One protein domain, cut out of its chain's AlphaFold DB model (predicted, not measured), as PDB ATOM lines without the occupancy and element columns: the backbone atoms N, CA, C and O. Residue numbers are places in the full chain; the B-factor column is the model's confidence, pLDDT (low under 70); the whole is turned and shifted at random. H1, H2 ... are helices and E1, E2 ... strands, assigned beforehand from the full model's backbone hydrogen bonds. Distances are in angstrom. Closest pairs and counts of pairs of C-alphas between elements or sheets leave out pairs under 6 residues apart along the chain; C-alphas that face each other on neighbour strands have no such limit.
ATOM      1  N   ARG A  37     161.134 165.878 171.230       85.31
ATOM      2  CA  ARG A  37     162.244 166.842 171.330       85.31
ATOM      3  C   ARG A  37     161.784 168.300 171.275       85.31
ATOM      4  O   ARG A  37     162.552 169.205 171.609       85.31
ATOM      5  N   GLU A  38     160.551 168.551 170.844       82.19
ATOM      6  CA  GLU A  38     159.948 169.880 170.873       82.19
ATOM      7  C   GLU A  38     159.554 170.309 172.295       82.19
ATOM      8  O   GLU A  38     159.543 171.516 172.568       82.19
ATOM      9  N   THR A  39     159.348 169.354 173.208       86.56
ATOM     10  CA  THR A  39     159.088 169.603 174.631       86.56
ATOM     11  C   THR A  39     160.287 170.272 175.298       86.56
ATOM     12  O   THR A  39     161.444 169.880 175.106       86.56
ATOM     13  N   LEU A  40     160.011 171.303 176.095       88.12
ATOM     14  CA  LEU A  40     161.003 171.939 176.951       88.12
ATOM     15  C   LEU A  40     160.928 171.294 178.336       88.12
ATOM     16  O   LEU A  40     159.858 171.201 178.917       88.12
ATOM     17  N   PHE A  41     162.050 170.840 178.878       91.44
ATOM     18  CA  PHE A  41     162.102 170.248 180.215       91.44
ATOM     19  C   PHE A  41     162.755 171.244 181.158       91.44
ATOM     20  O   PHE A  41     163.918 171.586 180.954       91.44
ATOM     21  N   VAL A  42     162.053 171.718 182.181       92.38
ATOM     22  CA  VAL A  42     162.613 172.688 183.128       92.38
ATOM     23  C   VAL A  42     163.014 171.975 184.404       92.38
ATOM     24  O   VAL A  42     162.217 171.272 185.011       92.38
ATOM     25  N   TRP A  43     164.269 172.153 184.789       94.19
ATOM     26  CA  TRP A  43     164.910 171.539 185.941       94.19
ATOM     27  C   TRP A  43     165.162 172.625 186.967       94.19
ATOM     28  O   TRP A  43     165.858 173.588 186.657       94.19
ATOM     29  N   GLN A  44     164.637 172.471 188.173       93.81
ATOM     30  CA  GLN A  44     164.805 173.425 189.260       93.81
ATOM     31  C   GLN A  44     165.339 172.703 190.486       93.81
ATOM     32  O   GLN A  44     164.861 171.629 190.848       93.81
ATOM     33  N   GLY A  45     166.331 173.289 191.145       94.31
ATOM     34  CA  GLY A  45     166.874 172.700 192.358       94.31
ATOM     35  C   GLY A  45     167.875 173.580 193.080       94.31
ATOM     36  O   GLY A  45     168.223 174.668 192.625       94.31
ATOM     37  N   ILE A  46     168.367 173.057 194.196       94.00
ATOM     38  CA  ILE A  46     169.330 173.716 195.071       94.00
ATOM     39  C   ILE A  46     170.729 173.218 194.749       94.00
ATOM     40  O   ILE A  46     170.978 172.009 194.705       94.00
ATOM     41  N   VAL A  47     171.648 174.155 194.547       92.75
ATOM     42  CA  VAL A  47     173.079 173.895 194.462       92.75
ATOM     43  C   VAL A  47     173.684 174.045 195.850       92.75
ATOM     44  O   VAL A  47     173.557 175.084 196.489       92.75
ATOM     45  N   THR A  48     174.370 173.002 196.307       89.44
ATOM     46  CA  THR A  48     175.095 172.989 197.581       89.44
ATOM     47  C   THR A  48     176.570 172.724 197.327       89.44
ATOM     48  O   THR A  48     176.917 171.859 196.518       89.44
ATOM     49  N   TYR A  49     177.450 173.434 198.032       84.06
ATOM     50  CA  TYR A  49     178.891 173.200 197.981       84.06
ATOM     51  C   TYR A  49     179.449 172.956 199.376       84.06
ATOM     52  O   TYR A  49     179.230 173.725 200.302       84.06
ATOM     53  N   ASN A  50     180.201 171.867 199.511       80.81
ATOM     54  CA  ASN A  50     180.971 171.572 200.704       80.81
ATOM     55  C   ASN A  50     182.461 171.800 200.393       80.81
ATOM     56  O   ASN A  50     183.051 170.954 199.704       80.81
ATOM     57  N   PRO A  51     183.081 172.888 200.891       73.44
ATOM     58  CA  PRO A  51     184.477 173.213 200.594       73.44
ATOM     59  C   PRO A  51     185.448 172.165 201.151       73.44
ATOM     60  O   PRO A  51     186.373 171.744 200.455       73.44
ATOM     61  N   THR A  52     185.183 171.638 202.350       74.69
ATOM     62  CA  THR A  52     186.015 170.616 203.010       74.69
ATOM     63  C   THR A  52     186.081 169.319 202.208       74.69
ATOM     64  O   THR A  52     187.143 168.724 202.040       74.69
ATOM     65  N   LYS A  53     184.939 168.874 201.676       80.19
ATOM     66  CA  LYS A  53     184.832 167.661 200.851       80.19
ATOM     67  C   LYS A  53     185.075 167.945 199.366       80.19
ATOM     68  O   LYS A  53     185.124 166.998 198.584       80.19
ATOM     69  N   ARG A  54     185.187 169.222 198.977       78.06
ATOM     70  CA  ARG A  54     185.223 169.710 197.589       78.06
ATOM     71  C   ARG A  54     184.105 169.114 196.727       78.06
ATOM     72  O   ARG A  54     184.329 168.742 195.576       78.06
ATOM     73  N   ARG A  55     182.901 168.984 197.290       83.12
ATOM     74  CA  ARG A  55     181.734 168.394 196.609       83.12
ATOM     75  C   ARG A  55     180.704 169.463 196.314       83.12
ATOM     76  O   ARG A  55     180.353 170.217 197.210       83.12
ATOM     77  N   CYS A  56     180.221 169.484 195.077       87.69
ATOM     78  CA  CYS A  56     179.119 170.333 194.647       87.69
ATOM     79  C   CYS A  56     177.984 169.435 194.152       87.69
ATOM     80  O   CYS A  56     178.235 168.547 193.331       87.69
ATOM     81  N   ASN A  57     176.778 169.629 194.675       91.44
ATOM     82  CA  ASN A  57     175.597 168.842 194.329       91.44
ATOM     83  C   ASN A  57     174.480 169.769 193.870       91.44
ATOM     84  O   ASN A  57     174.345 170.866 194.401       91.44
ATOM     85  N   TRP A  58     173.665 169.297 192.937       94.81
ATOM     86  CA  TRP A  58     172.459 169.961 192.480       94.81
ATOM     87  C   TRP A  58     171.309 168.969 192.590       94.81
ATOM     88  O   TRP A  58     171.335 167.900 191.975       94.81
ATOM     89  N   VAL A  59     170.347 169.296 193.444       95.75
ATOM     90  CA  VAL A  59     169.244 168.405 193.814       95.75
ATOM     91  C   VAL A  59     167.936 169.145 193.645       95.75
ATOM     92  O   VAL A  59     167.821 170.287 194.084       95.75
ATOM     93  N   GLY A  60     166.951 168.497 193.037       95.88
ATOM     94  CA  GLY A  60     165.651 169.119 192.840       95.88
ATOM     95  C   GLY A  60     164.688 168.265 192.036       95.88
ATOM     96  O   GLY A  60     164.744 167.032 192.086       95.88
ATOM     97  N   SER A  61     163.805 168.936 191.305       95.38
ATOM     98  CA  SER A  61     162.772 168.327 190.475       95.38
ATOM     99  C   SER A  61     162.705 168.957 189.087       95.38
ATOM    100  O   SER A  61     163.263 170.024 188.823       95.38
ATOM    101  N   TRP A  62     162.053 168.265 188.159       94.31
ATOM    102  CA  TRP A  62     161.875 168.746 186.800       94.31
ATOM    103  C   TRP A  62     160.426 168.595 186.335       94.31
ATOM    104  O   TRP A  62     159.735 167.638 186.688       94.31
ATOM    105  N   ALA A  63     159.974 169.542 185.518       91.88
ATOM    106  CA  ALA A  63     158.638 169.565 184.940       91.88
ATOM    107  C   ALA A  63     158.724 169.671 183.407       91.88
ATOM    108  O   ALA A  63     159.564 170.417 182.885       91.88
ATOM    109  N   PRO A  64     157.899 168.916 182.659       89.31
ATOM    110  CA  PRO A  64     157.762 169.113 181.225       89.31
ATOM    111  C   PRO A  64     156.909 170.355 180.946       89.31
ATOM    112  O   PRO A  64     155.866 170.562 181.556       89.31
ATOM    113  N   GLN A  65     157.327 171.149 179.969       80.81
ATOM    114  CA  GLN A  65     156.565 172.256 179.414       80.81
ATOM    115  C   GLN A  65     156.260 171.953 177.947       80.81
ATOM    116  O   GLN A  65     157.158 171.818 177.106       80.81
ATOM    117  N   VAL A  66     154.968 171.819 177.658       65.12
ATOM    118  CA  VAL A  66     154.466 171.327 176.369       65.12
ATOM    119  C   VAL A  66     154.555 172.404 175.281       65.12
ATOM    120  O   VAL A  66     154.815 172.071 174.126       65.12
ATOM    121  N   SER A  67     154.423 173.688 175.637       67.06
ATOM    122  CA  SER A  67     154.469 174.803 174.686       67.06
ATOM    123  C   SER A  67     155.203 176.024 175.239       67.06
ATOM    124  O   SER A  67     155.050 176.390 176.401       67.06
ATOM    125  N   HIS A  68     155.952 176.707 174.366       64.56
ATOM    126  CA  HIS A  68     156.542 178.024 174.650       64.56
ATOM    127  C   HIS A  68     155.489 179.117 174.870       64.56
ATOM    128  O   HIS A  68     155.797 180.138 175.472       64.56
ATOM    129  N   ALA A  69     154.266 178.925 174.364       66.00
ATOM    130  CA  ALA A  69     153.195 179.916 174.465       66.00
ATOM    131  C   ALA A  69     152.594 180.020 175.876       66.00
ATOM    132  O   ALA A  69     151.984 181.035 176.193       66.00
ATOM    133  N   ASP A  70     152.788 178.996 176.711       69.69
ATOM    134  CA  ASP A  70     152.123 178.881 178.013       69.69
ATOM    135  C   ASP A  70     152.911 179.556 179.154       69.69
ATOM    136  O   ASP A  70     152.495 179.503 180.307       69.69
ATOM    137  N   GLY A  71     154.036 180.214 178.839       72.81
ATOM    138  CA  GLY A  71     154.920 180.830 179.835       72.81
ATOM    139  C   GLY A  71     155.786 179.808 180.590       72.81
ATOM    140  O   GLY A  71     155.718 178.616 180.303       72.81
ATOM    141  N   PRO A  72     156.674 180.240 181.499       73.31
ATOM    142  CA  PRO A  72     157.500 179.326 182.294       73.31
ATOM    143  C   PRO A  72     156.656 178.410 183.193       73.31
ATOM    144  O   PRO A  72     155.564 178.805 183.602       73.31
ATOM    145  N   PRO A  73     157.175 177.234 183.597       80.19
ATOM    146  CA  PRO A  73     156.514 176.422 184.604       80.19
ATOM    147  C   PRO A  73     156.431 177.190 185.918       80.19
ATOM    148  O   PRO A  73     157.408 177.774 186.392       80.19
ATOM    149  N   THR A  74     155.249 177.163 186.503       83.50
ATOM    150  CA  THR A  74     154.932 177.726 187.808       83.50
ATOM    151  C   THR A  74     155.373 176.778 188.922       83.50
ATOM    152  O   THR A  74     155.588 175.585 188.698       83.50
ATOM    153  N   SER A  75     155.435 177.262 190.165       83.56
ATOM    154  CA  SER A  75     155.678 176.400 191.336       83.56
ATOM    155  C   SER A  75     154.707 175.214 191.394       83.56
ATOM    156  O   SER A  75     155.109 174.097 191.719       83.56
ATOM    157  N   ARG A  76     153.453 175.424 190.972       85.25
ATOM    158  CA  ARG A  76     152.420 174.385 190.905       85.25
ATOM    159  C   ARG A  76     152.771 173.256 189.933       85.25
ATOM    160  O   ARG A  76     152.405 172.104 190.169       85.25
ATOM    161  N   ASP A  77     153.488 173.553 188.853       86.94
ATOM    162  CA  ASP A  77     153.933 172.525 187.912       86.94
ATOM    163  C   ASP A  77     154.947 171.595 188.578       86.94
ATOM    164  O   ASP A  77     154.839 170.376 188.458       86.94
ATOM    165  N   PHE A  78     155.870 172.135 189.375       87.62
ATOM    166  CA  PHE A  78     156.804 171.323 190.160       87.62
ATOM    167  C   PHE A  78     156.114 170.576 191.308       87.62
ATOM    168  O   PHE A  78     156.477 169.435 191.591       87.62
ATOM    169  N   GLU A  79     155.080 171.160 191.920       87.06
ATOM    170  CA  GLU A  79     154.219 170.477 192.898       87.06
ATOM    171  C   GLU A  79     153.390 169.350 192.274       87.06
ATOM    172  O   GLU A  79     153.047 168.384 192.948       87.06
ATOM    173  N   THR A  80     153.053 169.433 190.991       86.25
ATOM    174  CA  THR A  80     152.349 168.349 190.289       86.25
ATOM    175  C   THR A  80     153.325 167.235 189.896       86.25
ATOM    176  O   THR A  80     152.959 166.063 189.840       86.25
ATOM    177  N   HIS A  81     154.597 167.584 189.696       86.62
ATOM    178  CA  HIS A  81     155.659 166.680 189.264       86.62
ATOM    179  C   HIS A  81     156.694 166.401 190.369       86.62
ATOM    180  O   HIS A  81     157.862 166.156 190.075       86.62
ATOM    181  N   GLN A  82     156.292 166.381 191.646       88.12
ATOM    182  CA  GLN A  82     157.216 166.212 192.794       88.12
ATOM    183  C   GLN A  82     158.059 164.939 192.702       88.12
ATOM    184  O   GLN A  82     159.155 164.846 193.247       88.12
ATOM    185  N   GLU A  83     157.530 163.930 192.019       91.69
ATOM    186  CA  GLU A  83     158.156 162.625 191.872       91.69
ATOM    187  C   GLU A  83     159.255 162.612 190.788       91.69
ATOM    188  O   GLU A  83     160.139 161.742 190.809       91.69
ATOM    189  N   ASN A  84     159.257 163.605 189.890       93.44
ATOM    190  CA  ASN A  84     160.269 163.836 188.858       93.44
ATOM    191  C   ASN A  84     161.513 164.484 189.473       93.44
ATOM    192  O   ASN A  84     161.849 165.635 189.222       93.44
ATOM    193  N   THR A  85     162.188 163.731 190.333       96.19
ATOM    194  CA  THR A  85     163.352 164.202 191.091       96.19
ATOM    195  C   THR A  85     164.657 163.941 190.362       96.19
ATOM    196  O   THR A  85     164.763 163.020 189.546       96.19
ATOM    197  N   PHE A  86     165.685 164.711 190.703       96.38
ATOM    198  CA  PHE A  86     167.045 164.465 190.257       96.38
ATOM    199  C   PHE A  86     168.076 164.769 191.337       96.38
ATOM    200  O   PHE A  86     167.863 165.570 192.249       96.38
ATOM    201  N   VAL A  87     169.228 164.123 191.193       95.75
ATOM    202  CA  VAL A  87     170.420 164.353 192.003       95.75
ATOM    203  C   VAL A  87     171.611 164.302 191.063       95.75
ATOM    204  O   VAL A  87     171.949 163.233 190.549       95.75
ATOM    205  N   LEU A  88     172.245 165.450 190.846       94.44
ATOM    206  CA  LEU A  88     173.475 165.574 190.077       94.44
ATOM    207  C   LEU A  88     174.623 165.964 191.001       94.44
ATOM    208  O   LEU A  88     174.494 166.811 191.885       94.44
ATOM    209  N   HIS A  89     175.774 165.357 190.773       92.38
ATOM    210  CA  HIS A  89     177.006 165.644 191.480       92.38
ATOM    211  C   HIS A  89     178.037 166.126 190.483       92.38
ATOM    212  O   HIS A  89     178.179 165.577 189.387       92.38
ATOM    213  N   ARG A  90     178.816 167.122 190.879       87.19
ATOM    214  CA  ARG A  90     179.968 167.513 190.088       87.19
ATOM    215  C   ARG A  90     180.997 166.382 190.070       87.19
ATOM    216  O   ARG A  90     181.451 165.920 191.119       87.19
ATOM    217  N   VAL A  91     181.453 166.027 188.875       84.31
ATOM    218  CA  VAL A  91     182.628 165.179 188.683       84.31
ATOM    219  C   VAL A  91     183.872 166.054 188.807       84.31
ATOM    220  O   VAL A  91     184.041 167.054 188.102       84.31
ATOM    221  N   LEU A  92     184.749 165.707 189.748       67.94
ATOM    222  CA  LEU A  92     186.037 166.377 189.890       67.94
ATOM    223  C   LEU A  92     186.924 166.008 188.701       67.94
ATOM    224  O   LEU A  92     187.525 164.934 188.675       67.94
ATOM    225  N   ASP A  93     187.046 166.918 187.737       68.62
ATOM    226  CA  ASP A  93     188.187 166.886 186.832       68.62
ATOM    227  C   ASP A  93     189.439 167.224 187.650       68.62
ATOM    228  O   ASP A  93     189.577 168.332 188.173       68.62
ATOM    229  N   LYS A  94     190.354 166.254 187.765       65.31
ATOM    230  CA  LYS A  94     191.629 166.396 188.486       65.31
ATOM    231  C   LYS A  94     192.484 167.553 187.955       65.31
ATOM    232  O   LYS A  94     193.405 167.974 188.645       65.31
ATOM    233  N   ARG A  95     192.211 168.040 186.740       65.75
ATOM    234  CA  ARG A  95     192.931 169.146 186.095       65.75
ATOM    235  C   ARG A  95     192.389 170.522 186.469       65.75
ATOM    236  O   ARG A  95     193.092 171.509 186.283       65.75
ATOM    237  N   ILE A  96     191.160 170.607 186.980       66.38
ATOM    238  CA  ILE A  96     190.566 171.877 187.398       66.38
ATOM    239  C   ILE A  96     190.914 172.089 188.866       66.38
ATOM    240  O   ILE A  96     190.211 171.612 189.760       66.38
ATOM    241  N   ASP A  97     191.996 172.827 189.113       65.31
ATOM    242  CA  ASP A  97     192.293 173.298 190.459       65.31
ATOM    243  C   ASP A  97     191.210 174.292 190.891       65.31
ATOM    244  O   ASP A  97     191.021 175.363 190.305       65.31
ATOM    245  N   LEU A  98     190.446 173.911 191.909       62.72
ATOM    246  CA  LEU A  98     189.470 174.799 192.535       62.72
ATOM    247  C   LEU A  98     190.130 175.830 193.444       62.72
ATOM    248  O   LEU A  98     189.446 176.722 193.931       62.72
ATOM    249  N   GLY A  99     191.442 175.731 193.652       60.94
ATOM    250  CA  GLY A  99     192.176 176.617 194.531       60.94
ATOM    251  C   GLY A  99     191.557 176.634 195.925       60.94
ATOM    252  O   GLY A  99     191.143 175.602 196.464       60.94
ATOM    253  N   ARG A 100     191.503 177.835 196.497       65.06
ATOM    254  CA  ARG A 100     190.916 178.138 197.805       65.06
ATOM    255  C   ARG A 100     189.435 178.521 197.716       65.06
ATOM    256  O   ARG A 100     189.007 179.265 198.582       65.06
ATOM    257  N   ALA A 101     188.696 178.073 196.695       70.94
ATOM    258  CA  ALA A 101     187.296 178.468 196.541       70.94
ATOM    259  C   ALA A 101     186.523 178.242 197.849       70.94
ATOM    260  O   ALA A 101     186.483 177.117 198.363       70.94
ATOM    261  N   THR A 102     185.978 179.321 198.401       72.62
ATOM    262  CA  THR A 102     185.284 179.311 199.693       72.62
ATOM    263  C   THR A 102     183.774 179.276 199.540       72.62
ATOM    264  O   THR A 102     183.093 178.834 200.463       72.62
ATOM    265  N   ASP A 103     183.255 179.665 198.375       74.62
ATOM    266  CA  ASP A 103     181.823 179.750 198.106       74.62
ATOM    267  C   ASP A 103     181.417 179.073 196.780       74.62
ATOM    268  O   ASP A 103     182.241 178.568 196.012       74.62
ATOM    269  N   ILE A 104     180.107 178.982 196.538       75.81
ATOM    270  CA  ILE A 104     179.560 178.372 195.320       75.81
ATOM    271  C   ILE A 104     179.831 179.237 194.069       75.81
ATOM    272  O   ILE A 104     180.239 178.657 193.056       75.81
ATOM    273  N   PRO A 105     179.623 180.572 194.072       79.62
ATOM    274  CA  PRO A 105     179.907 181.406 192.903       79.62
ATOM    275  C   PRO A 105     181.331 181.221 192.353       79.62
ATOM    276  O   PRO A 105     181.499 180.985 191.152       79.62
ATOM    277  N   GLU A 106     182.353 181.200 193.214       77.50
ATOM    278  CA  GLU A 106     183.753 180.973 192.824       77.50
ATOM    279  C   GLU A 106     183.980 179.610 192.159       77.50
ATOM    280  O   GLU A 106     184.813 179.467 191.254       77.50
ATOM    281  N   VAL A 107     183.235 178.588 192.591       76.50
ATOM    282  CA  VAL A 107     183.301 177.242 192.011       76.50
ATOM    283  C   VAL A 107     182.674 177.201 190.619       76.50
ATOM    284  O   VAL A 107     183.157 176.449 189.766       76.50
ATOM    285  N   LEU A 108     181.605 177.966 190.389       81.56
ATOM    286  CA  LEU A 108     180.773 177.872 189.189       81.56
ATOM    287  C   LEU A 108     181.184 178.831 188.059       81.56
ATOM    288  O   LEU A 108     181.031 178.482 186.884       81.56
ATOM    289  N   TYR A 109     181.696 180.025 188.369       85.38
ATOM    290  CA  TYR A 109     181.914 181.067 187.362       85.38
ATOM    291  C   TYR A 109     183.064 180.787 186.396       85.38
ATOM    292  O   TYR A 109     184.170 180.412 186.787       85.38
ATOM    293  N   GLY A 110     182.802 181.011 185.103       76.44
ATOM    294  CA  GLY A 110     183.800 180.979 184.025       76.44
ATOM    295  C   GLY A 110     184.430 179.607 183.761       76.44
ATOM    296  O   GLY A 110     185.293 179.475 182.888       76.44
ATOM    297  N   ARG A 111     184.009 178.572 184.492       82.25
ATOM    298  CA  ARG A 111     184.544 177.212 184.421       82.25
ATOM    299  C   ARG A 111     183.522 176.295 183.773       82.25
ATOM    300  O   ARG A 111     182.330 176.408 184.027       82.25
ATOM    301  N   SER A 112     184.004 175.370 182.944       84.31
ATOM    302  CA  SER A 112     183.170 174.265 182.483       84.31
ATOM    303  C   SER A 112     183.249 173.140 183.508       84.31
ATOM    304  O   SER A 112     184.334 172.634 183.792       84.31
ATOM    305  N   LEU A 113     182.114 172.789 184.098       86.44
ATOM    306  CA  LEU A 113     181.992 171.754 185.113       86.44
ATOM    307  C   LEU A 113     181.216 170.576 184.543       86.44
ATOM    308  O   LEU A 113     180.156 170.764 183.956       86.44
ATOM    309  N   SER A 114     181.728 169.366 184.742       90.31
ATOM    310  CA  SER A 114     180.997 168.143 184.422       90.31
ATOM    311  C   SER A 114     180.129 167.733 185.604       90.31
ATOM    312  O   SER A 114     180.603 167.678 186.743       90.31
ATOM    313  N   TRP A 115     178.866 167.443 185.322       91.31
ATOM    314  CA  TRP A 115     177.892 166.930 186.270       91.31
ATOM    315  C   TRP A 115     177.433 165.544 185.832       91.31
ATOM    316  O   TRP A 115     177.170 165.306 184.653       91.31
ATOM    317  N   LEU A 116     177.354 164.645 186.807       92.25
ATOM    318  CA  LEU A 116     176.910 163.268 186.654       92.25
ATOM    319  C   LEU A 116     175.894 162.962 187.741       92.25
ATOM    320  O   LEU A 116     176.097 163.294 188.911       92.25
ATOM    321  N   GLY A 117     174.837 162.256 187.389       93.19
ATOM    322  CA  GLY A 117     173.932 161.737 188.393       93.19
ATOM    323  C   GLY A 117     172.730 161.074 187.777       93.19
ATOM    324  O   GLY A 117     172.851 160.374 186.775       93.19
ATOM    325  N   PHE A 118     171.581 161.248 188.415       94.75
ATOM    326  CA  PHE A 118     170.387 160.502 188.066       94.75
ATOM    327  C   PHE A 118     169.149 161.371 188.145       94.75
ATOM    328  O   PHE A 118     169.078 162.292 188.958       94.75
ATOM    329  N   TYR A 119     168.152 161.007 187.355       94.31
ATOM    330  CA  TYR A 119     166.811 161.567 187.411       94.31
ATOM    331  C   TYR A 119     165.777 160.451 187.357       94.31
ATOM    332  O   TYR A 119     166.063 159.336 186.910       94.31
ATOM    333  N   LYS A 120     164.583 160.741 187.858       94.12
ATOM    334  CA  LYS A 120     163.429 159.851 187.760       94.12
ATOM    335  C   LYS A 120     162.530 160.300 186.620       94.12
ATOM    336  O   LYS A 120     162.273 161.495 186.487       94.12
ATOM    337  N   LEU A 121     162.057 159.340 185.835       91.31
ATOM    338  CA  LEU A 121     161.117 159.548 184.736       91.31
ATOM    339  C   LEU A 121     160.165 158.358 184.660       91.31
ATOM    340  O   LEU A 121     160.616 157.214 184.739       91.31
ATOM    341  N   ASP A 122     158.876 158.634 184.492       89.12
ATOM    342  CA  ASP A 122     157.919 157.634 184.024       89.12
ATOM    343  C   ASP A 122     157.904 157.673 182.496       89.12
ATOM    344  O   ASP A 122     157.797 158.749 181.911       89.12
ATOM    345  N   GLN A 123     158.095 156.523 181.859       83.94
ATOM    346  CA  GLN A 123     158.092 156.406 180.397       83.94
ATOM    347  C   GLN A 123     156.731 155.940 179.866       83.94
ATOM    348  O   GLN A 123     156.633 155.590 178.691       83.94
ATOM    349  N   ASP A 124     155.716 155.874 180.735       85.31
ATOM    350  CA  ASP A 124     154.383 155.348 180.436       85.31
ATOM    351  C   ASP A 124     154.419 153.902 179.892       85.31
ATOM    352  O   ASP A 124     153.497 153.434 179.225       85.31
ATOM    353  N   ASP A 125     155.485 153.153 180.201       86.88
ATOM    354  CA  ASP A 125     155.690 151.761 179.776       86.88
ATOM    355  C   ASP A 125     155.059 150.742 180.744       86.88
ATOM    356  O   ASP A 125     155.259 149.530 180.618       86.88
ATOM    357  N   GLY A 126     154.316 151.239 181.737       90.06
ATOM    358  CA  GLY A 126     153.685 150.448 182.790       90.06
ATOM    359  C   GLY A 126     154.643 149.951 183.876       90.06
ATOM    360  O   GLY A 126     154.193 149.270 184.798       90.06
ATOM    361  N   LYS A 127     155.942 150.278 183.821       90.81
ATOM    362  CA  LYS A 127     156.915 149.926 184.876       90.81
ATOM    363  C   LYS A 127     157.067 151.017 185.936       90.81
ATOM    364  O   LYS A 127     157.854 150.854 186.870       90.81
ATOM    365  N   GLY A 128     156.309 152.102 185.800       91.00
ATOM    366  CA  GLY A 128     156.400 153.280 186.648       91.00
ATOM    367  C   GLY A 128     157.739 153.998 186.488       91.00
ATOM    368  O   GLY A 128     158.490 153.790 185.532       91.00
ATOM    369  N   ARG A 129     158.068 154.843 187.467       90.38
ATOM    370  CA  ARG A 129     159.266 155.682 187.395       90.38
ATOM    371  C   ARG A 129     160.556 154.892 187.494       90.38
ATOM    372  O   ARG A 129     160.847 154.243 188.500       90.38
ATOM    373  N   GLN A 130     161.394 155.079 186.488       93.75
ATOM    374  CA  GLN A 130     162.719 154.494 186.411       93.75
ATOM    375  C   GLN A 130     163.780 155.530 186.767       93.75
ATOM    376  O   GLN A 130     163.620 156.732 186.547       93.75
ATOM    377  N   ARG A 131     164.882 155.046 187.343       94.38
ATOM    378  CA  ARG A 131     166.071 155.852 187.610       94.38
ATOM    379  C   ARG A 131     166.970 155.805 186.384       94.38
ATOM    380  O   ARG A 131     167.552 154.766 186.086       94.38
ATOM    381  N   LEU A 132     167.109 156.947 185.740       93.31
ATOM    382  CA  LEU A 132     167.894 157.139 184.533       93.31
ATOM    383  C   LEU A 132     169.145 157.947 184.865       93.31
ATOM    384  O   LEU A 132     169.188 158.643 185.884       93.31
ATOM    385  N   VAL A 133     170.187 157.816 184.052       91.81
ATOM    386  CA  VAL A 133     171.493 158.422 184.331       91.81
ATOM    387  C   VAL A 133     171.728 159.614 183.403       91.81
ATOM    388  O   VAL A 133     171.493 159.538 182.199       91.81
ATOM    389  N   ASP A 134     172.224 160.717 183.960       88.31
ATOM    390  CA  ASP A 134     172.645 161.908 183.216       88.31
ATOM    391  C   ASP A 134     174.178 161.968 183.229       88.31
ATOM    392  O   ASP A 134     174.774 162.328 184.245       88.31
ATOM    393  N   PHE A 135     174.815 161.496 182.150       79.56
ATOM    394  CA  PHE A 135     176.240 161.138 182.151       79.56
ATOM    395  C   PHE A 135     177.203 162.271 181.793       79.56
ATOM    396  O   PHE A 135     178.391 162.179 182.097       79.56
ATOM    397  N   SER A 136     176.734 163.292 181.075       77.75
ATOM    398  CA  SER A 136     177.629 164.228 180.392       77.75
ATOM    399  C   SER A 136     177.071 165.642 180.359       77.75
ATOM    400  O   SER A 136     177.080 166.289 179.315       77.75
ATOM    401  N   HIS A 137     176.589 166.144 181.493       86.38
ATOM    402  CA  HIS A 137     176.109 167.517 181.575       86.38
ATOM    403  C   HIS A 137     177.287 168.463 181.853       86.38
ATOM    404  O   HIS A 137     177.721 168.634 182.994       86.38
ATOM    405  N   LEU A 138     177.845 169.052 180.795       90.81
ATOM    406  CA  LEU A 138     178.845 170.112 180.901       90.81
ATOM    407  C   LEU A 138     178.140 171.440 181.110       90.81
ATOM    408  O   LEU A 138     177.291 171.812 180.311       90.81
ATOM    409  N   PHE A 139     178.533 172.165 182.144       87.81
ATOM    410  CA  PHE A 139     177.882 173.387 182.582       87.81
ATOM    411  C   PHE A 139     178.870 174.543 182.712       87.81
ATOM    412  O   PHE A 139     179.999 174.327 183.142       87.81
ATOM    413  N   MET A 140     178.453 175.762 182.386       90.56
ATOM    414  CA  MET A 140     179.202 176.989 182.645       90.56
ATOM    415  C   MET A 140     178.267 178.084 183.144       90.56
ATOM    416  O   MET A 140     177.193 178.277 182.576       90.56
ATOM    417  N   VAL A 141     178.714 178.838 184.150       90.38
ATOM    418  CA  VAL A 141     178.032 180.064 184.578       90.38
ATOM    419  C   VAL A 141     178.788 181.277 184.075       90.38
ATOM    420  O   VAL A 141     179.985 181.431 184.345       90.38
ATOM    421  N   GLN A 142     178.077 182.153 183.378       89.44
ATOM    422  CA  GLN A 142     178.523 183.510 183.127       89.44
ATOM    423  C   GLN A 142     177.945 184.429 184.207       89.44
ATOM    424  O   GLN A 142     176.723 184.473 184.358       89.44
ATOM    425  N   PRO A 143     178.786 185.156 184.961       88.31
ATOM    426  CA  PRO A 143     178.290 186.120 185.930       88.31
ATOM    427  C   PRO A 143     177.525 187.241 185.218       88.31
ATOM    428  O   PRO A 143     177.875 187.641 184.103       88.31
ATOM    429  N   VAL A 144     176.486 187.740 185.876       84.81
ATOM    430  CA  VAL A 144     175.727 188.919 185.444       84.81
ATOM    431  C   VAL A 144     176.093 190.062 186.389       84.81
ATOM    432  O   VAL A 144     176.263 189.842 187.589       84.81
ATOM    433  N   GLU A 145     176.295 191.266 185.850       79.31
ATOM    434  CA  GLU A 145     176.477 192.459 186.685       79.31
ATOM    435  C   GLU A 145     175.212 192.650 187.522       79.31
ATOM    436  O   GLU A 145     174.122 192.494 186.990       79.31
ATOM    437  N   GLN A 146     175.357 192.885 188.830       64.75
ATOM    438  CA  GLN A 146     174.269 192.760 189.806       64.75
ATOM    439  C   GLN A 146     172.975 193.447 189.346       64.75
ATOM    440  O   GLN A 146     172.864 194.670 189.385       64.75
ATOM    441  N   THR A 147     171.982 192.635 188.984       62.69
ATOM    442  CA  THR A 147     170.614 193.078 188.719       62.69
ATOM    443  C   THR A 147     169.730 192.483 189.806       62.69
ATOM    444  O   THR A 147     169.642 191.260 189.942       62.69
ATOM    445  N   THR A 148     169.089 193.330 190.605       65.12
ATOM    446  CA  THR A 148     167.979 192.901 191.463       65.12
ATOM    447  C   THR A 148     166.845 192.421 190.566       65.12
ATOM    448  O   THR A 148     166.407 193.161 189.682       65.12
ATOM    449  N   VAL A 149     166.397 191.181 190.757       63.59
ATOM    450  CA  VAL A 149     165.298 190.615 189.970       63.59
ATOM    451  C   VAL A 149     164.001 191.102 190.596       63.59
ATOM    452  O   VAL A 149     163.625 190.667 191.679       63.59
ATOM    453  N   SER A 150     163.319 192.033 189.937       60.06
ATOM    454  CA  SER A 150     161.963 192.403 190.330       60.06
ATOM    455  C   SER A 150     161.015 191.261 189.966       60.06
ATOM    456  O   SER A 150     160.913 190.898 188.793       60.06
ATOM    457  N   SER A 151     160.329 190.702 190.962       60.62
ATOM    458  CA  SER A 151     159.231 189.760 190.733       60.62
ATOM    459  C   SER A 151     158.102 190.450 189.961       60.62
ATOM    460  O   SER A 151     157.679 191.549 190.330       60.62
ATOM    461  N   GLU A 152     157.609 189.813 188.897       58.00
ATOM    462  CA  GLU A 152     156.488 190.323 188.088       58.00
ATOM    463  C   GLU A 152     155.169 190.351 188.871       58.00
ATOM    464  O   GLU A 152     154.300 191.173 188.585       58.00
ATOM    465  N   ASP A 153     155.058 189.547 189.931       57.56
ATOM    466  CA  ASP A 153     153.851 189.452 190.755       57.56
ATOM    467  C   ASP A 153     153.699 190.618 191.752       57.56
ATOM    468  O   ASP A 153     152.803 190.608 192.596       57.56
ATOM    469  N   GLY A 154     154.593 191.616 191.726       55.16
ATOM    470  CA  GLY A 154     154.579 192.757 192.658       55.16
ATOM    471  C   GLY A 154     154.892 192.390 194.116       55.16
ATOM    472  O   GLY A 154     155.046 193.267 194.961       55.16
ATOM    473  N   SER A 155     155.040 191.097 194.406       55.16
ATOM    474  CA  SER A 155     155.631 190.550 195.621       55.16
ATOM    475  C   SER A 155     157.147 190.653 195.488       55.16
ATOM    476  O   SER A 155     157.792 189.705 195.035       55.16
ATOM    477  N   SER A 156     157.730 191.804 195.830       48.94
ATOM    478  CA  SER A 156     159.181 191.920 195.958       48.94
ATOM    479  C   SER A 156     159.651 191.034 197.110       48.94
ATOM    480  O   SER A 156     159.756 191.446 198.263       48.94
ATOM    481  N   ASN A 157     159.941 189.777 196.797       55.62
ATOM    482  CA  ASN A 157     160.883 189.023 197.595       55.62
ATOM    483  C   ASN A 157     162.249 189.657 197.326       55.62
ATOM    484  O   ASN A 157     162.994 189.187 196.471       55.62
ATOM    485  N   ASP A 158     162.576 190.722 198.065       63.44
ATOM    486  CA  ASP A 158     163.866 191.439 198.038       63.44
ATOM    487  C   ASP A 158     165.084 190.532 198.354       63.44
ATOM    488  O   ASP A 158     166.222 190.989 198.429       63.44
ATOM    489  N   ASN A 159     164.853 189.229 198.516       74.25
ATOM    490  CA  ASN A 159     165.814 188.217 198.924       74.25
ATOM    491  C   ASN A 159     166.403 187.418 197.751       74.25
ATOM    492  O   ASN A 159     167.249 186.553 197.993       74.25
ATOM    493  N   GLU A 160     165.959 187.664 196.511       82.31
ATOM    494  CA  GLU A 160     166.495 186.997 195.321       82.31
ATOM    495  C   GLU A 160     167.498 187.876 194.571       82.31
ATOM    496  O   GLU A 160     167.191 188.973 194.095       82.31
ATOM    497  N   LYS A 161     168.715 187.357 194.400       86.88
ATOM    498  CA  LYS A 161     169.778 188.033 193.651       86.88
ATOM    499  C   LYS A 161     170.256 187.164 192.500       86.88
ATOM    500  O   LYS A 161     170.738 186.050 192.702       86.88
ATOM    501  N   LEU A 162     170.164 187.684 191.275       87.50
ATOM    502  CA  LEU A 162     170.691 186.997 190.100       87.50
ATOM    503  C   LEU A 162     172.221 186.971 190.161       87.50
ATOM    504  O   LEU A 162     172.885 188.004 190.150       87.50
ATOM    505  N   LEU A 163     172.777 185.766 190.199       89.12
ATOM    506  CA  LEU A 163     174.214 185.525 190.241       89.12
ATOM    507  C   LEU A 163     174.805 185.308 188.852       89.12
ATOM    508  O   LEU A 163     175.976 185.614 188.623       89.12
ATOM    509  N   GLY A 164     174.044 184.731 187.927       89.44
ATOM    510  CA  GLY A 164     174.568 184.446 186.603       89.44
ATOM    511  C   GLY A 164     173.624 183.690 185.685       89.44
ATOM    512  O   GLY A 164     172.621 183.115 186.108       89.44
ATOM    513  N   THR A 165     174.008 183.653 184.416       90.00
ATOM    514  CA  THR A 165     173.377 182.843 183.376       90.00
ATOM    515  C   THR A 165     174.119 181.526 183.237       90.00
ATOM    516  O   THR A 165     175.346 181.462 183.208       90.00
ATOM    517  N   ALA A 166     173.347 180.462 183.152       91.88
ATOM    518  CA  ALA A 166     173.764 179.092 183.322       91.88
ATOM    519  C   ALA A 166     173.588 178.385 181.963       91.88
ATOM    520  O   ALA A 166     172.482 178.356 181.437       91.88
ATOM    521  N   ILE A 167     174.651 177.854 181.348       92.94
ATOM    522  CA  ILE A 167     174.578 177.180 180.036       92.94
ATOM    523  C   ILE A 167     175.126 175.767 180.149       92.94
ATOM    524  O   ILE A 167     176.239 175.552 180.626       92.94
ATOM    525  N   GLY A 168     174.330 174.810 179.689       93.62
ATOM    526  CA  GLY A 168     174.616 173.388 179.695       93.62
ATOM    527  C   GLY A 168     174.609 172.795 178.290       93.62
ATOM    528  O   GLY A 168     173.748 173.122 177.475       93.62
ATOM    529  N   VAL A 169     175.533 171.884 178.013       94.81
ATOM    530  CA  VAL A 169     175.456 170.964 176.869       94.81
ATOM    531  C   VAL A 169     175.710 169.554 177.369       94.81
ATOM    532  O   VAL A 169     176.477 169.357 178.315       94.81
ATOM    533  N   GLY A 170     175.067 168.567 176.761       93.56
ATOM    534  CA  GLY A 170     175.289 167.192 177.167       93.56
ATOM    535  C   GLY A 170     174.567 166.163 176.334       93.56
ATOM    536  O   GLY A 170     173.981 166.467 175.296       93.56
ATOM    537  N   SER A 171     174.638 164.926 176.806       92.12
ATOM    538  CA  SER A 171     173.985 163.783 176.186       92.12
ATOM    539  C   SER A 171     173.569 162.758 177.233       92.12
ATOM    540  O   SER A 171     174.295 162.523 178.204       92.12
ATOM    541  N   ASN A 172     172.444 162.098 176.992       91.44
ATOM    542  CA  ASN A 172     172.017 160.900 177.711       91.44
ATOM    543  C   ASN A 172     171.416 159.891 176.716       91.44
ATOM    544  O   ASN A 172     171.622 160.000 175.507       91.44
ATOM    545  N   GLU A 173     170.675 158.904 177.213       89.75
ATOM    546  CA  GLU A 173     170.034 157.873 176.384       89.75
ATOM    547  C   GLU A 173     169.006 158.416 175.373       89.75
ATOM    548  O   GLU A 173     168.737 157.768 174.364       89.75
ATOM    549  N   PHE A 174     168.470 159.618 175.598       90.25
ATOM    550  CA  PHE A 174     167.533 160.284 174.692       90.25
ATOM    551  C   PHE A 174     168.239 161.087 173.587       90.25
ATOM    552  O   PHE A 174     167.609 161.508 172.612       90.25
ATOM    553  N   GLY A 175     169.556 161.268 173.707       91.62
ATOM    554  CA  GLY A 175     170.405 161.954 172.741       91.62
ATOM    555  C   GLY A 175     171.048 163.214 173.307       91.62
ATOM    556  O   GLY A 175     171.160 163.403 174.519       91.62
ATOM    557  N   ASN A 176     171.501 164.073 172.397       93.38
ATOM    558  CA  ASN A 176     172.148 165.331 172.746       93.38
ATOM    559  C   ASN A 176     171.115 166.349 173.237       93.38
ATOM    560  O   ASN A 176     169.978 166.376 172.762       93.38
ATOM    561  N   PHE A 177     171.524 167.223 174.148       94.19
ATOM    562  CA  PHE A 177     170.695 168.307 174.654       94.19
ATOM    563  C   PHE A 177     171.499 169.578 174.904       94.19
ATOM    564  O   PHE A 177     172.714 169.559 175.116       94.19
ATOM    565  N   ILE A 178     170.773 170.690 174.931       93.69
ATOM    566  CA  ILE A 178     171.251 171.988 175.402       93.69
ATOM    567  C   ILE A 178     170.374 172.413 176.561       93.69
ATOM    568  O   ILE A 178     169.184 172.094 176.613       93.69
ATOM    569  N   SER A 179     170.966 173.107 177.517       93.56
ATOM    570  CA  SER A 179     170.249 173.697 178.629       93.56
ATOM    571  C   SER A 179     170.682 175.142 178.839       93.56
ATOM    572  O   SER A 179     171.852 175.473 178.680       93.56
ATOM    573  N   VAL A 180     169.741 176.008 179.184       92.31
ATOM    574  CA  VAL A 180     169.977 177.422 179.492       92.31
ATOM    575  C   VAL A 180     169.150 177.768 180.712       92.31
ATOM    576  O   VAL A 180     168.015 177.320 180.849       92.31
ATOM    577  N   GLY A 181     169.725 178.534 181.618       91.50
ATOM    578  CA  GLY A 181     169.136 178.768 182.913       91.50
ATOM    579  C   GLY A 181     169.692 179.983 183.616       91.50
ATOM    580  O   GLY A 181     170.500 180.741 183.068       91.50
ATOM    581  N   ARG A 182     169.312 180.107 184.880       90.50
ATOM    582  CA  ARG A 182     169.799 181.144 185.780       90.50
ATOM    583  C   ARG A 182     170.193 180.573 187.127       90.50
ATOM    584  O   ARG A 182     169.646 179.569 187.586       90.50
ATOM    585  N   LEU A 183     171.146 181.256 187.736       91.69
ATOM    586  CA  LEU A 183     171.631 181.003 189.075       91.69
ATOM    587  C   LEU A 183     171.171 182.159 189.965       91.69
ATOM    588  O   LEU A 183     171.527 183.305 189.694       91.69
ATOM    589  N   VAL A 184     170.374 181.871 190.988       90.69
ATOM    590  CA  VAL A 184     169.792 182.869 191.895       90.69
ATOM    591  C   VAL A 184     170.222 182.550 193.318       90.69
ATOM    592  O   VAL A 184     170.100 181.415 193.770       90.69
ATOM    593  N   GLU A 185     170.762 183.539 194.014       89.62
ATOM    594  CA  GLU A 185     171.003 183.478 195.450       89.62
ATOM    595  C   GLU A 185     169.684 183.734 196.173       89.62
ATOM    596  O   GLU A 185     169.024 184.739 195.902       89.62
ATOM    597  N   VAL A 186     169.309 182.824 197.067       85.06
ATOM    598  CA  VAL A 186     168.137 182.946 197.928       85.06
ATOM    599  C   VAL A 186     168.635 183.023 199.359       85.06
ATOM    600  O   VAL A 186     169.182 182.058 199.903       85.06
ATOM    601  N   THR A 187     168.446 184.191 199.963       80.25
ATOM    602  CA  THR A 187     168.723 184.378 201.387       80.25
ATOM    603  C   THR A 187     167.499 183.919 202.161       80.25
ATOM    604  O   THR A 187     166.428 184.514 202.042       80.25
ATOM    605  N   THR A 188     167.639 182.834 202.923       73.00
ATOM    606  CA  THR A 188     166.564 182.392 203.818       73.00
ATOM    607  C   THR A 188     166.732 183.136 205.143       73.00
ATOM    608  O   THR A 188     167.855 183.173 205.652       73.00
ATOM    609  N   PRO A 189     165.672 183.746 205.701       71.19
ATOM    610  CA  PRO A 189     165.727 184.262 207.062       71.19
ATOM    611  C   PRO A 189     166.159 183.146 208.025       71.19
ATOM    612  O   PRO A 189     165.808 181.987 207.773       71.19
ATOM    613  N   PRO A 190     166.886 183.462 209.109       70.06
ATOM    614  CA  PRO A 190     167.184 182.472 210.135       70.06
ATOM    615  C   PRO A 190     165.879 181.849 210.645       70.06
ATOM    616  O   PRO A 190     164.858 182.536 210.775       70.06
ATOM    617  N   GLU A 191     165.890 180.536 210.888       76.12
ATOM    618  CA  GLU A 191     164.751 179.890 211.534       76.12
ATOM    619  C   GLU A 191     164.530 180.540 212.910       76.12
ATOM    620  O   GLU A 191     165.506 180.835 213.597       76.12
ATOM    621  N   PRO A 192     163.277 180.774 213.337       75.69
ATOM    622  CA  PRO A 192     162.981 181.519 214.565       75.69
ATOM    623  C   PRO A 192     163.553 180.882 215.844       75.69
ATOM    624  O   PRO A 192     163.682 181.572 216.850       75.69
ATOM    625  N   ASP A 193     163.913 179.596 215.790       80.56
ATOM    626  CA  ASP A 193     164.546 178.847 216.882       80.56
ATOM    627  C   ASP A 193     166.029 178.498 216.597       80.56
ATOM    628  O   ASP A 193     166.658 177.769 217.370       80.56
ATOM    629  N   GLY A 194     166.585 178.975 215.479       68.00
ATOM    630  CA  GLY A 194     167.983 178.783 215.092       68.00
ATOM    631  C   GLY A 194     168.918 179.779 215.778       68.00
ATOM    632  O   GLY A 194     168.506 180.857 216.198       68.00
ATOM    633  N   ASP A 195     170.197 179.424 215.905       68.38
ATOM    634  CA  ASP A 195     171.231 180.368 216.344       68.38
ATOM    635  C   ASP A 195     171.274 181.532 215.331       68.38
ATOM    636  O   ASP A 195     171.438 181.286 214.134       68.38
ATOM    637  N   ASP A 196     171.120 182.785 215.787       59.84
ATOM    638  CA  ASP A 196     171.011 184.010 214.958       59.84
ATOM    639  C   ASP A 196     172.179 184.198 213.960       59.84
ATOM    640  O   ASP A 196     172.146 185.062 213.081       59.84
ATOM    641  N   ASN A 197     173.232 183.389 214.084       58.53
ATOM    642  CA  ASN A 197     174.409 183.401 213.228       58.53
ATOM    643  C   ASN A 197     174.336 182.455 212.012       58.53
ATOM    644  O   ASN A 197     175.268 182.473 211.208       58.53
ATOM    645  N   ASP A 198     173.283 181.645 211.846       58.97
ATOM    646  CA  ASP A 198     173.215 180.606 210.800       58.97
ATOM    647  C   ASP A 198     172.356 181.031 209.594       58.97
ATOM    648  O   ASP A 198     171.385 180.376 209.207       58.97
ATOM    649  N   ILE A 199     172.697 182.172 208.980       60.53
ATOM    650  CA  ILE A 199     172.114 182.552 207.685       60.53
ATOM    651  C   ILE A 199     172.632 181.570 206.627       60.53
ATOM    652  O   ILE A 199     173.770 181.669 206.159       60.53
ATOM    653  N   GLU A 200     171.785 180.621 206.229       68.38
ATOM    654  CA  GLU A 200     172.104 179.670 205.170       68.38
ATOM    655  C   GLU A 200     171.831 180.295 203.792       68.38
ATOM    656  O   GLU A 200     170.692 180.360 203.314       68.38
ATOM    657  N   THR A 201     172.893 180.735 203.114       70.12
ATOM    658  CA  THR A 201     172.815 181.117 201.700       70.12
ATOM    659  C   THR A 201     172.564 179.880 200.841       70.12
ATOM    660  O   THR A 201     173.416 178.992 200.733       70.12
ATOM    661  N   LYS A 202     171.416 179.847 200.159       85.56
ATOM    662  CA  LYS A 202     171.083 178.808 199.177       85.56
ATOM    663  C   LYS A 202     171.204 179.368 197.777       85.56
ATOM    664  O   LYS A 202     170.850 180.511 197.512       85.56
ATOM    665  N   ILE A 203     171.679 178.541 196.853       91.38
ATOM    666  CA  ILE A 203     171.716 178.908 195.441       91.38
ATOM    667  C   ILE A 203     170.727 178.047 194.683       91.38
ATOM    668  O   ILE A 203     170.869 176.829 194.603       91.38
ATOM    669  N   HIS A 204     169.729 178.699 194.109       92.94
ATOM    670  CA  HIS A 204     168.755 178.090 193.228       92.94
ATOM    671  C   HIS A 204     169.310 178.091 191.805       92.94
ATOM    672  O   HIS A 204     169.723 179.121 191.271       92.94
ATOM    673  N   LEU A 205     169.318 176.918 191.185       93.06
ATOM    674  CA  LEU A 205     169.637 176.750 189.777       93.06
ATOM    675  C   LEU A 205     168.396 176.234 189.059       93.06
ATOM    676  O   LEU A 205     167.920 175.132 189.352       93.06
ATOM    677  N   THR A 206     167.928 177.021 188.092       92.19
ATOM    678  CA  THR A 206     166.843 176.632 187.191       92.19
ATOM    679  C   THR A 206     167.356 176.591 185.764       92.19
ATOM    680  O   THR A 206     167.873 177.589 185.274       92.19
ATOM    681  N   MET A 207     167.201 175.454 185.090       93.12
ATOM    682  CA  MET A 207     167.683 175.190 183.734       93.12
ATOM    683  C   MET A 207     166.534 174.693 182.858       93.12
ATOM    684  O   MET A 207     165.952 173.647 183.123       93.12
ATOM    685  N   ALA A 208     166.248 175.395 181.771       92.19
ATOM    686  CA  ALA A 208     165.422 174.884 180.688       92.19
ATOM    687  C   ALA A 208     166.287 174.002 179.780       92.19
ATOM    688  O   ALA A 208     167.372 174.413 179.385       92.19
ATOM    689  N   ARG A 209     165.835 172.792 179.451       93.19
ATOM    690  CA  ARG A 209     166.558 171.782 178.668       93.19
ATOM    691  C   ARG A 209     165.756 171.391 177.435       93.19
ATOM    692  O   ARG A 209     164.560 171.127 177.522       93.19
ATOM    693  N   ARG A 210     166.438 171.279 176.296       91.62
ATOM    694  CA  ARG A 210     165.869 170.794 175.034       91.62
ATOM    695  C   ARG A 210     166.783 169.756 174.404       91.62
ATOM    696  O   ARG A 210     167.991 169.977 174.310       91.62
ATOM    697  N   TYR A 211     166.193 168.664 173.938       92.12
ATOM    698  CA  TYR A 211     166.899 167.647 173.168       92.12
ATOM    699  C   TYR A 211     166.988 168.055 171.704       92.12
ATOM    700  O   TYR A 211     166.072 168.666 171.154       92.12
ATOM    701  N   ILE A 212     168.108 167.738 171.069       91.94
ATOM    702  CA  ILE A 212     168.402 168.149 169.698       91.94
ATOM    703  C   ILE A 212     168.576 166.926 168.806       91.94
ATOM    704  O   ILE A 212     169.164 165.918 169.193       91.94
ATOM    705  N   SER A 213     168.038 167.016 167.591       90.38
ATOM    706  CA  SER A 213     168.244 165.996 166.564       90.38
ATOM    707  C   SER A 213     169.703 165.987 166.101       90.38
ATOM    708  O   SER A 213     170.364 167.024 166.083       90.38
ATOM    709  N   ASN A 214     170.190 164.836 165.635       89.81
ATOM    710  CA  ASN A 214     171.530 164.713 165.050       89.81
ATOM    711  C   ASN A 214     171.728 165.608 163.813       89.81
ATOM    712  O   ASN A 214     172.852 165.975 163.492       89.81
ATOM    713  N   ASN A 215     170.637 165.977 163.134       89.88
ATOM    714  CA  ASN A 215     170.674 166.874 161.976       89.88
ATOM    715  C   ASN A 215     170.602 168.362 162.363       89.88
ATOM    716  O   ASN A 215     170.733 169.228 161.501       89.88
ATOM    717  N   ASP A 216     170.376 168.677 163.641       90.00
ATOM    718  CA  ASP A 216     170.353 170.053 164.129       90.00
ATOM    719  C   ASP A 216     171.778 170.624 164.148       90.00
ATOM    720  O   ASP A 216     172.707 169.963 164.616       90.00
ATOM    721  N   LYS A 217     171.983 171.861 163.675       90.88
ATOM    722  CA  LYS A 217     173.310 172.514 163.659       90.88
ATOM    723  C   LYS A 217     173.936 172.580 165.055       90.88
ATOM    724  O   LYS A 217     175.156 172.485 165.186       90.88
ATOM    725  N   ARG A 218     173.094 172.685 166.083       91.12
ATOM    726  CA  ARG A 218     173.477 172.720 167.495       91.12
ATOM    727  C   ARG A 218     174.096 171.424 167.997       91.12
ATOM    728  O   ARG A 218     174.788 171.443 169.005       91.12
ATOM    729  N   SER A 219     173.905 170.304 167.294       91.25
ATOM    730  CA  SER A 219     174.558 169.027 167.629       91.25
ATOM    731  C   SER A 219     176.086 169.110 167.594       91.25
ATOM    732  O   SER A 219     176.763 168.258 168.157       91.25
ATOM    733  N   LYS A 220     176.632 170.153 166.957       92.19
ATOM    734  CA  LYS A 220     178.067 170.444 166.895       92.19
ATOM    735  C   LYS A 220     178.583 171.220 168.112       92.19
ATOM    736  O   LYS A 220     179.789 171.435 168.211       92.19
ATOM    737  N   TRP A 221     177.705 171.678 169.006       93.00
ATOM    738  CA  TRP A 221     178.081 172.413 170.215       93.00
ATOM    739  C   TRP A 221     178.552 171.435 171.286       93.00
ATOM    740  O   TRP A 221     177.772 170.934 172.092       93.00
ATOM    741  N   ASN A 222     179.851 171.151 171.279       90.50
ATOM    742  CA  ASN A 222     180.448 170.168 172.182       90.50
ATOM    743  C   ASN A 222     180.741 170.746 173.571       90.50
ATOM    744  O   ASN A 222     180.962 169.995 174.520       90.50
ATOM    745  N   THR A 223     180.778 172.074 173.704       92.81
ATOM    746  CA  THR A 223     181.061 172.751 174.970       92.81
ATOM    747  C   THR A 223     180.048 173.858 175.267       92.81
ATOM    748  O   THR A 223     179.491 174.452 174.338       92.81
ATOM    749  N   PRO A 224     179.860 174.237 176.547       92.19
ATOM    750  CA  PRO A 224     179.046 175.399 176.894       92.19
ATOM    751  C   PRO A 224     179.534 176.689 176.230       92.19
ATOM    752  O   PRO A 224     178.724 177.550 175.922       92.19
ATOM    753  N   LYS A 225     180.844 176.813 175.957       91.19
ATOM    754  CA  LYS A 225     181.412 177.972 175.251       91.19
ATOM    755  C   LYS A 225     180.937 178.063 173.802       91.19
ATOM    756  O   LYS A 225     180.794 179.172 173.300       91.19
ATOM    757  N   ASP A 226     180.722 176.930 173.137       92.06
ATOM    758  CA  ASP A 226     180.216 176.910 171.761       92.06
ATOM    759  C   ASP A 226     178.768 177.399 171.736       92.06
ATOM    760  O   ASP A 226     178.447 178.325 170.998       92.06
ATOM    761  N   ALA A 227     177.930 176.861 172.629       91.12
ATOM    762  CA  ALA A 227     176.553 177.317 172.795       91.12
ATOM    763  C   ALA A 227     176.489 178.806 173.165       91.12
ATOM    764  O   ALA A 227     175.709 179.559 172.596       91.12
ATOM    765  N   MET A 228     177.355 179.248 174.074       87.69
ATOM    766  CA  MET A 228     177.418 180.625 174.557       87.69
ATOM    767  C   MET A 228     177.741 181.653 173.461       87.69
ATOM    768  O   MET A 228     177.273 182.781 173.541       87.69
ATOM    769  N   LYS A 229     178.537 181.290 172.447       88.50
ATOM    770  CA  LYS A 229     178.860 182.189 171.322       88.50
ATOM    771  C   LYS A 229     177.687 182.392 170.369       88.50
ATOM    772  O   LYS A 229     177.578 183.446 169.755       88.50
ATOM    773  N   GLU A 230     176.867 181.363 170.217       88.69
ATOM    774  CA  GLU A 230     175.777 181.322 169.241       88.69
ATOM    775  C   GLU A 230     174.444 181.784 169.846       88.69
ATOM    776  O   GLU A 230     173.597 182.351 169.158       88.69
ATOM    777  N   LEU A 231     174.246 181.551 171.146       84.00
ATOM    778  CA  LEU A 231     173.126 182.093 171.902       84.00
ATOM    779  C   LEU A 231     173.397 183.579 172.151       84.00
ATOM    780  O   LEU A 231     174.385 183.926 172.786       84.00
ATOM    781  N   ASN A 232     172.533 184.472 171.663       75.69
ATOM    782  CA  ASN A 232     172.657 185.904 171.937       75.69
ATOM    783  C   ASN A 232     172.388 186.183 173.428       75.69
ATOM    784  O   ASN A 232     171.248 186.373 173.849       75.69
ATOM    785  N   LEU A 233     173.446 186.165 174.237       69.44
ATOM    786  CA  LEU A 233     173.350 186.273 175.693       69.44
ATOM    787  C   LEU A 233     172.929 187.654 176.174       69.44
ATOM    788  O   LEU A 233     172.528 187.787 177.326       69.44
ATOM    789  N   GLU A 234     173.023 188.685 175.335       68.38
ATOM    790  CA  GLU A 234     172.523 190.006 175.718       68.38
ATOM    791  C   GLU A 234     171.017 189.952 175.974       68.38
ATOM    792  O   GLU A 234     170.549 190.506 176.966       68.38
ATOM    793  N   THR A 235     170.290 189.146 175.195       66.81
ATOM    794  CA  THR A 235     168.869 188.862 175.425       66.81
ATOM    795  C   THR A 235     168.625 188.118 176.745       66.81
ATOM    796  O   THR A 235     167.587 188.309 177.369       66.81
ATOM    797  N   LEU A 236     169.579 187.295 177.206       66.06
ATOM    798  CA  LEU A 236     169.477 186.539 178.466       66.06
ATOM    799  C   LEU A 236     169.723 187.390 179.710       66.06
ATOM    800  O   LEU A 236     169.230 187.056 180.782       66.06
ATOM    801  N   LYS A 237     170.510 188.462 179.591       65.00
ATOM    802  CA  LYS A 237     170.866 189.322 180.727       65.00
ATOM    803  C   LYS A 237     169.728 190.247 181.149       65.00
ATOM    804  O   LYS A 237     169.663 190.623 182.313       65.00
ATOM    805  N   SER A 238     168.869 190.634 180.208       60.06
ATOM    806  CA  SER A 238     167.804 191.619 180.429       60.06
ATOM    807  C   SER A 238     166.409 191.014 180.550       60.06
ATOM    808  O   SER A 238     165.464 191.741 180.837       60.06
ATOM    809  N   SER A 239     166.254 189.722 180.268       59.78
ATOM    810  CA  SER A 239     164.950 189.076 180.197       59.78
ATOM    811  C   SER A 239     164.797 188.055 181.318       59.78
ATOM    812  O   SER A 239     165.659 187.197 181.511       59.78
ATOM    813  N   ASN A 240     163.660 188.107 182.015       64.38
ATOM    814  CA  ASN A 240     163.205 186.984 182.831       64.38
ATOM    815  C   ASN A 240     162.995 185.721 181.971       64.38
ATOM    816  O   ASN A 240     163.057 184.616 182.502       64.38
ATOM    817  N   ASP A 241     162.869 185.860 180.646       68.81
ATOM    818  CA  ASP A 241     162.489 184.811 179.703       68.81
ATOM    819  C   ASP A 241     163.641 183.967 179.157       68.81
ATOM    820  O   ASP A 241     163.702 183.665 177.958       68.81
ATOM    821  N   TYR A 242     164.552 183.505 180.014       68.75
ATOM    822  CA  TYR A 242     165.636 182.616 179.571       68.75
ATOM    823  C   TYR A 242     165.133 181.306 178.933       68.75
ATOM    824  O   TYR A 242     165.852 180.677 178.154       68.75
ATOM    825  N   TRP A 243     163.885 180.913 179.201       70.62
ATOM    826  CA  TRP A 243     163.193 179.784 178.569       70.62
ATOM    827  C   TRP A 243     162.941 179.974 177.065       70.62
ATOM    828  O   TRP A 243     162.982 178.996 176.316       70.62
ATOM    829  N   THR A 244     162.765 181.211 176.588       70.06
ATOM    830  CA  THR A 244     162.546 181.499 175.153       70.06
ATOM    831  C   THR A 244     163.826 181.391 174.321       70.06
ATOM    832  O   THR A 244     163.780 181.282 173.094       70.06
ATOM    833  N   VAL A 245     164.986 181.377 174.984       67.88
ATOM    834  CA  VAL A 245     166.296 181.512 174.334       67.88
ATOM    835  C   VAL A 245     166.821 180.196 173.768       67.88
ATOM    836  O   VAL A 245     167.787 180.199 173.012       67.88
TER     837      VAL A 245
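AT A GLANCE: This is residues 37 to 245 of the 251 residues of the protein "Hypothetical protein" of Pseudictyota dubia (UniProt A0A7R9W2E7). Eight antiparallel strands close into a barrel, E1 to E8 in chain order round the ring and E8 back beside E1, with six short helices on its outside. H4, H5 and H6 cover one side of it over E6 and E7, H1 crosses E2 elsewhere, and in the long loop from E7 to E8 residues 192 to 197 stick out. The printed part has 209 residues, with the order E1 E2 H1 E3 H2 E4 E5 E6 E7 E8 H3 H4 H5 H6 and a mixed class of helices and strands. It is compact, with a radius of gyration of the C-alphas of 17.2 A and spans of 53 by 42 by 39 A.

IN THESE COORDINATES: The barrel's strands are E1, residues 40 to 50, 31.0 A long from first to last C-alpha, with C-alpha 40 at (161.003, 171.939, 176.951); E2, residues 55 to 65, 30.7 A; E3, residues 85 to 91, 19.5 A; E4, residues 113 to 122, 27.9 A; E5, residues 129 to 143, 35.9 A; E6, residues 160 to 172, 32.0 A; E7, residues 175 to 187, 36.4 A; and E8, residues 201 to 212, 34.8 A, with C-alpha 212 at (168.402, 168.149, 169.698). E5 bends by 66 degrees at residue 136 and E6 by 66 degrees at residue 163. The helices are H1, 75 to 80; H2, 104 to 108; H3, 217 to 220; H4, 224 to 230, 10.2 A; H5, 233 to 238; and H6, 242 to 245, ending at (166.296, 181.512, 174.334).

HOW THE PARTS SIT: E1 and E2 form a hairpin, with N 46 and O 59 at 2.8 A. E4 to E8 make a meander, each strand the antiparallel neighbour of the one before; N 140 and O 167 of E5 and E6 are 2.8 A apart. The ring closes where N 43 of E1 is 2.8 A from O 207 of E8. H1 runs across E2 at 73 degrees on the local plane, its closest C-alphas being Ala 63 and Phe 78, 5.8 A. H2 lies over none of the strands; the C-alphas of Leu 108 and Val 141, the closest to E5, are 5.8 A apart. H4 is only just over E6, with 3 of its C-alphas falling on it; the closest are those of Gly 168 and Pro 224, 5.6 A. H5 lies over E6, and the C-alphas of Thr 165 and Leu 236 are the closest, 7.3 A. H6 is only just over E7, with 3 C-alphas on it, and Gly 181 and Tyr 242 have the closest C-alphas, 6.2 A. H3 is close to H4 but not clearly touching, Arg 218 and Ala 227 having the closest C-alphas, 7.7 A. Each O i to N i+4 pair is within hydrogen-bond range in H1 and H2, 2 of 3 in H4 and 1 of 2 in H5, while H3 and H6 are too short for one.

THE WHOLE: The C-alphas of Asp 193 and Asn 215 are the two farthest apart, 56.5 A, and the printed part has no cut. The links E3 to H2, E5 to E6 and E7 to E8 are long. The mean pLDDT of the printed part is 82.3, and 45 residues are under 70, among them 92 to 100, 146 to 158 and 233 to 242.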